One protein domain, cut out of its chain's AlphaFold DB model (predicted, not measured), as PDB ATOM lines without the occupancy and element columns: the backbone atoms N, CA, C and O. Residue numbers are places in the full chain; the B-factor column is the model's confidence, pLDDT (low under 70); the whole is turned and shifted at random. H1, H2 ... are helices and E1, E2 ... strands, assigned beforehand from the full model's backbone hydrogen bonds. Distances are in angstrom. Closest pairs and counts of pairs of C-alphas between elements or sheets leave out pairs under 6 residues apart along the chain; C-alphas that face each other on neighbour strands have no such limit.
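What this domain is: This is residues 173 to 222 of the 222 residues of an uncharacterized protein of Phytophthora infestans (UniProt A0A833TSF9). Little regular structure is present: a small hairpin of two strands, E1 and E2, with a large loop between them, residues 188 to 210, and a short helix, H1, directly after E2. Residues 201 to 207 of that loop stick out. The printed part has 50 residues, 15 of them in named elements, in the order E1, E2, H1; the class is mixed. The whole is loose, with a radius of gyration of the C-alphas of 13.0 A and spans of 35 by 25 by 16 A.

How they stand to each other: E1, residues 184 to 187, and E2, residues 211 to 214, form an antiparallel hairpin, with 143 degrees between their directions. N 187 and O 211, 2.9 A apart, are within hydrogen-bond range. A tight link joins E2 to H1, residues 215 to 221, in which every O i to N i+4 pair is within range. The closest C-alphas of E1 and H1, Pro 184 and Gln 215, are 7.8 A apart.

Where its parts are: E1, 10.2 A long, begins at C-alpha 184 (35.179, 23.028, -35.927). E2 measures 10.4 A. H1, 9.8 A, ends at C-alpha 221 (20.635, 18.511, -34.992).

The domain as a whole: The farthest C-alphas, Asp 178 and Asp 205, are 36.5 A apart. The printed part has no cut. The link E1 to E2 is long. The model's pLDDT is under 70 at residues 200 to 207 and 222.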
ATOM      1  N   SER A 173      42.075  22.115 -30.745       88.56
ATOM      2  CA  SER A 173      40.747  22.002 -31.351       88.56
ATOM      3  C   SER A 173      39.671  21.534 -30.365       88.56
ATOM      4  O   SER A 173      38.586  21.150 -30.800       88.56
ATOM      5  N   GLN A 174      39.935  21.530 -29.055       88.62
ATOM      6  CA  GLN A 174      38.966  21.087 -28.051       88.62
ATOM      7  C   GLN A 174      37.786  22.064 -27.943       88.62
ATOM      8  O   GLN A 174      37.907  23.267 -28.178       88.62
ATOM      9  N   PHE A 175      36.614  21.543 -27.580       86.38
ATOM     10  CA  PHE A 175      35.435  22.374 -27.360       86.38
ATOM     11  C   PHE A 175      35.648  23.394 -26.228       86.38
ATOM     12  O   PHE A 175      36.032  23.032 -25.119       86.38
ATOM     13  N   SER A 176      35.299  24.650 -26.499       83.88
ATOM     14  CA  SER A 176      35.160  25.735 -25.530       83.88
ATOM     15  C   SER A 176      33.879  26.519 -25.826       83.88
ATOM     16  O   SER A 176      33.499  26.682 -26.992       83.88
ATOM     17  N   ASP A 177      33.225  27.024 -24.779       82.31
ATOM     18  CA  ASP A 177      31.981  27.799 -24.882       82.31
ATOM     19  C   ASP A 177      32.158  29.091 -25.700       82.31
ATOM     20  O   ASP A 177      31.211  29.563 -26.330       82.31
ATOM     21  N   ASP A 178      33.383  29.616 -25.759       85.06
ATOM     22  CA  ASP A 178      33.726  30.845 -26.481       85.06
ATOM     23  C   ASP A 178      33.977  30.625 -27.987       85.06
ATOM     24  O   ASP A 178      34.261  31.575 -28.725       85.06
ATOM     25  N   LEU A 179      33.890  29.381 -28.473       86.06
ATOM     26  CA  LEU A 179      34.104  29.076 -29.887       86.06
ATOM     27  C   LEU A 179      32.977  29.650 -30.763       86.06
ATOM     28  O   LEU A 179      31.798  29.413 -30.496       86.06
ATOM     29  N   PRO A 180      33.305  30.336 -31.876       90.12
ATOM     30  CA  PRO A 180      32.303  30.757 -32.850       90.12
ATOM     31  C   PRO A 180      31.530  29.566 -33.429       90.12
ATOM     32  O   PRO A 180      32.112  28.509 -33.667       90.12
ATOM     33  N   ASP A 181      30.255  29.776 -33.776       88.50
ATOM     34  CA  ASP A 181      29.322  28.706 -34.173       88.50
ATOM     35  C   ASP A 181      29.794  27.802 -35.319       88.50
ATOM     36  O   ASP A 181      29.421  26.632 -35.389       88.50
ATOM     37  N   ILE A 182      30.607  28.347 -36.221       90.00
ATOM     38  CA  ILE A 182      31.123  27.660 -37.410       90.00
ATOM     39  C   ILE A 182      32.509  27.040 -37.201       90.00
ATOM     40  O   ILE A 182      33.016  26.382 -38.108       90.00
ATOM     41  N   THR A 183      33.138  27.272 -36.049       90.50
ATOM     42  CA  THR A 183      34.488  26.778 -35.774       90.50
ATOM     43  C   THR A 183      34.415  25.290 -35.463       90.50
ATOM     44  O   THR A 183      33.645  24.894 -34.579       90.50
ATOM     45  N   PRO A 184      35.152  24.447 -36.205       90.38
ATOM     46  CA  PRO A 184      35.179  23.028 -35.927       90.38
ATOM     47  C   PRO A 184      35.946  22.755 -34.637       90.38
ATOM     48  O   PRO A 184      36.961  23.391 -34.370       90.38
ATOM     49  N   PHE A 185      35.466  21.785 -33.873       92.50
ATOM     50  CA  PHE A 185      36.146  21.265 -32.699       92.50
ATOM     51  C   PHE A 185      36.072  19.739 -32.674       92.50
ATOM     52  O   PHE A 185      35.204  19.122 -33.308       92.50
ATOM     53  N   THR A 186      37.002  19.134 -31.949       92.31
ATOM     54  CA  THR A 186      37.188  17.691 -31.853       92.31
ATOM     55  C   THR A 186      36.579  17.137 -30.561       92.31
ATOM     56  O   THR A 186      36.525  17.821 -29.540       92.31
ATOM     57  N   PHE A 187      36.080  15.898 -30.597       88.06
ATOM     58  CA  PHE A 187      35.534  15.192 -29.429       88.06
ATOM     59  C   PHE A 187      35.648  13.666 -29.581       88.06
ATOM     60  O   PHE A 187      35.937  13.161 -30.665       88.06
ATOM     61  N   GLY A 188      35.371  12.916 -28.509       86.75
ATOM     62  CA  GLY A 188      35.308  11.446 -28.548       86.75
ATOM     63  C   GLY A 188      36.614  10.721 -28.207       86.75
ATOM     64  O   GLY A 188      36.729   9.535 -28.499       86.75
ATOM     65  N   TYR A 189      37.570  11.408 -27.583       87.31
ATOM     66  CA  TYR A 189      38.830  10.851 -27.082       87.31
ATOM     67  C   TYR A 189      38.922  10.947 -25.546       87.31
ATOM     68  O   TYR A 189      38.199  11.756 -24.953       87.31
ATOM     69  N   PRO A 190      39.766  10.122 -24.892       84.94
ATOM     70  CA  PRO A 190      40.017  10.212 -23.454       84.94
ATOM     71  C   PRO A 190      40.693  11.537 -23.089       84.94
ATOM     72  O   PRO A 190      41.411  12.116 -23.905       84.94
ATOM     73  N   LEU A 191      40.468  11.998 -21.858       87.75
ATOM     74  CA  LEU A 191      41.177  13.132 -21.268       87.75
ATOM     75  C   LEU A 191      41.920  12.664 -20.012       87.75
ATOM     76  O   LEU A 191      41.408  11.799 -19.293       87.75
ATOM     77  N   ASP A 192      43.088  13.239 -19.754       86.69
ATOM     78  CA  ASP A 192      43.869  13.007 -18.540       86.69
ATOM     79  C   ASP A 192      43.318  13.779 -17.319       86.69
ATOM     80  O   ASP A 192      42.244  14.390 -17.361       86.69
ATOM     81  N   GLU A 193      44.042  13.730 -16.194       87.38
ATOM     82  CA  GLU A 193      43.661  14.435 -14.958       87.38
ATOM     83  C   GLU A 193      43.662  15.968 -15.107       87.38
ATOM     84  O   GLU A 193      42.936  16.647 -14.375       87.38
ATOM     85  N   ASP A 194      44.428  16.504 -16.060       84.94
ATOM     86  CA  ASP A 194      44.544  17.933 -16.354       84.94
ATOM     87  C   ASP A 194      43.536  18.392 -17.431       84.94
ATOM     88  O   ASP A 194      43.410  19.588 -17.712       84.94
ATOM     89  N   GLY A 195      42.761  17.460 -18.000       82.69
ATOM     90  CA  GLY A 195      41.772  17.712 -19.047       82.69
ATOM     91  C   GLY A 195      42.357  17.783 -20.460       82.69
ATOM     92  O   GLY A 195      41.632  18.158 -21.387       82.69
ATOM     93  N   ALA A 196      43.631  17.424 -20.630       86.31
ATOM     94  CA  ALA A 196      44.292  17.333 -21.922       86.31
ATOM     95  C   ALA A 196      43.965  15.995 -22.612       86.31
ATOM     96  O   ALA A 196      43.665  15.010 -21.935       86.31
ATOM     97  N   PRO A 197      43.976  15.933 -23.955       88.19
ATOM     98  CA  PRO A 197      43.768  14.685 -24.684       88.19
ATOM     99  C   PRO A 197      44.820  13.633 -24.316       88.19
ATOM    100  O   PRO A 197      46.009  13.896 -24.448       88.19
ATOM    101  N   ASP A 198      44.373  12.439 -23.922       86.06
ATOM    102  CA  ASP A 198      45.219  11.249 -23.756       86.06
ATOM    103  C   ASP A 198      44.820  10.243 -24.834       86.06
ATOM    104  O   ASP A 198      43.845   9.496 -24.704       86.06
ATOM    105  N   LEU A 199      45.523  10.290 -25.964       78.88
ATOM    106  CA  LEU A 199      45.245   9.411 -27.095       78.88
ATOM    107  C   LEU A 199      45.918   8.047 -26.925       78.88
ATOM    108  O   LEU A 199      45.506   7.110 -27.605       78.88
ATOM    109  N   GLY A 200      46.868   7.917 -25.994       69.38
ATOM    110  CA  GLY A 200      47.399   6.653 -25.492       69.38
ATOM    111  C   GLY A 200      47.963   5.678 -26.538       69.38
ATOM    112  O   GLY A 200      48.065   5.940 -27.738       69.38
ATOM    113  N   ASP A 201      48.349   4.488 -26.064       61.09
ATOM    114  CA  ASP A 201      48.839   3.394 -26.912       61.09
ATOM    115  C   ASP A 201      47.647   2.526 -27.349       61.09
ATOM    116  O   ASP A 201      47.272   1.541 -26.705       61.09
ATOM    117  N   ILE A 202      46.984   2.951 -28.422       56.53
ATOM    118  CA  ILE A 202      45.786   2.287 -28.936       56.53
ATOM    119  C   ILE A 202      46.178   1.010 -29.685       56.53
ATOM    120  O   ILE A 202      46.894   1.036 -30.689       56.53
ATOM    121  N   GLY A 203      45.727  -0.131 -29.158       52.97
ATOM    122  CA  GLY A 203      46.000  -1.455 -29.713       52.97
ATOM    123  C   GLY A 203      45.310  -1.706 -31.059       52.97
ATOM    124  O   GLY A 203      44.311  -1.079 -31.393       52.97
ATOM    125  N   ASP A 204      45.819  -2.681 -31.823       54.00
ATOM    126  CA  ASP A 204      45.340  -3.016 -33.180       54.00
ATOM    127  C   ASP A 204      43.841  -3.416 -33.251       54.00
ATOM    128  O   ASP A 204      43.266  -3.410 -34.342       54.00
ATOM    129  N   ASP A 205      43.213  -3.767 -32.122       59.12
ATOM    130  CA  ASP A 205      41.847  -4.307 -32.061       59.12
ATOM    131  C   ASP A 205      40.745  -3.237 -31.877       59.12
ATOM    132  O   ASP A 205      39.584  -3.507 -32.189       59.12
ATOM    133  N   GLU A 206      41.083  -2.015 -31.447       61.72
ATOM    134  CA  GLU A 206      40.124  -0.911 -31.269       61.72
ATOM    135  C   GLU A 206      40.684   0.378 -31.886       61.72
ATOM    136  O   GLU A 206      41.550   1.007 -31.292       61.72
ATOM    137  N   PRO A 207      40.247   0.802 -33.086       68.06
ATOM    138  CA  PRO A 207      40.790   2.006 -33.706       68.06
ATOM    139  C   PRO A 207      40.356   3.274 -32.956       68.06
ATOM    140  O   PRO A 207      39.188   3.414 -32.594       68.06
ATOM    141  N   LEU A 208      41.268   4.244 -32.823       74.06
ATOM    142  CA  LEU A 208      40.936   5.591 -32.352       74.06
ATOM    143  C   LEU A 208      39.933   6.254 -33.302       74.06
ATOM    144  O   LEU A 208      40.203   6.382 -34.500       74.06
ATOM    145  N   VAL A 209      38.809   6.728 -32.769       79.62
ATOM    146  CA  VAL A 209      37.820   7.503 -33.527       79.62
ATOM    147  C   VAL A 209      37.680   8.883 -32.900       79.62
ATOM    148  O   VAL A 209      37.188   9.014 -31.787       79.62
ATOM    149  N   ILE A 210      38.071   9.917 -33.646       85.06
ATOM    150  CA  ILE A 210      37.902  11.321 -33.254       85.06
ATOM    151  C   ILE A 210      36.745  11.908 -34.065       85.06
ATOM    152  O   ILE A 210      36.757  11.887 -35.298       85.06
ATOM    153  N   GLY A 211      35.735  12.423 -33.370       89.00
ATOM    154  CA  GLY A 211      34.641  13.180 -33.966       89.00
ATOM    155  C   GLY A 211      35.045  14.630 -34.211       89.00
ATOM    156  O   GLY A 211      35.758  15.220 -33.405       89.00
ATOM    157  N   VAL A 212      34.561  15.218 -35.307       91.06
ATOM    158  CA  VAL A 212      34.715  16.648 -35.613       91.06
ATOM    159  C   VAL A 212      33.338  17.230 -35.882       91.06
ATOM    160  O   VAL A 212      32.585  16.691 -36.695       91.06
ATOM    161  N   THR A 213      32.988  18.317 -35.204       92.00
ATOM    162  CA  THR A 213      31.700  19.000 -35.392       92.00
ATOM    163  C   THR A 213      31.848  20.505 -35.208       92.00
ATOM    164  O   THR A 213      32.928  20.992 -34.908       92.00
ATOM    165  N   THR A 214      30.765  21.250 -35.406       91.69
ATOM    166  CA  THR A 214      30.664  22.682 -35.096       91.69
ATOM    167  C   THR A 214      29.458  22.899 -34.186       91.69
ATOM    168  O   THR A 214      28.519  22.094 -34.198       91.69
ATOM    169  N   GLN A 215      29.426  23.994 -33.421       88.75
ATOM    170  CA  GLN A 215      28.243  24.292 -32.602       88.75
ATOM    171  C   GLN A 215      26.996  24.490 -33.469       88.75
ATOM    172  O   GLN A 215      25.906  24.084 -33.076       88.75
ATOM    173  N   PHE A 216      27.150  25.056 -34.669       90.50
ATOM    174  CA  PHE A 216      26.071  25.179 -35.641       90.50
ATOM    175  C   PHE A 216      25.450  23.818 -35.979       90.50
ATOM    176  O   PHE A 216      24.230  23.677 -35.939       90.50
ATOM    177  N   LEU A 217      26.274  22.804 -36.269       90.31
ATOM    178  CA  LEU A 217      25.787  21.459 -36.588       90.31
ATOM    179  C   LEU A 217      25.107  20.788 -35.391       90.31
ATOM    180  O   LEU A 217      24.102  20.108 -35.579       90.31
ATOM    181  N   LEU A 218      25.605  21.011 -34.174       87.00
ATOM    182  CA  LEU A 218      24.962  20.508 -32.957       87.00
ATOM    183  C   LEU A 218      23.603  21.169 -32.708       87.00
ATOM    184  O   LEU A 218      22.633  20.482 -32.410       87.00
ATOM    185  N   LYS A 219      23.518  22.492 -32.891       86.56
ATOM    186  CA  LYS A 219      22.276  23.268 -32.755       86.56
ATOM    187  C   LYS A 219      21.249  22.912 -33.830       86.56
ATOM    188  O   LYS A 219      20.061  22.933 -33.552       86.56
ATOM    189  N   ALA A 220      21.696  22.594 -35.045       82.69
ATOM    190  CA  ALA A 220      20.823  22.190 -36.147       82.69
ATOM    191  C   ALA A 220      20.324  20.737 -36.033       82.69
ATOM    192  O   ALA A 220      19.353  20.377 -36.698       82.69
ATOM    193  N   ALA A 221      21.002  19.904 -35.240       75.38
ATOM    194  CA  ALA A 221      20.635  18.511 -34.992       75.38
ATOM    195  C   ALA A 221      19.762  18.312 -33.735       75.38
ATOM    196  O   ALA A 221      19.280  17.198 -33.522       75.38
ATOM    197  N   ALA A 222      19.588  19.360 -32.920       55.88
ATOM    198  CA  ALA A 222      18.743  19.395 -31.724       55.88
ATOM    199  C   ALA A 222      17.291  19.776 -32.059       55.88
ATOM    200  O   ALA A 222      16.383  19.218 -31.403       55.88
TER     201      ALA A 222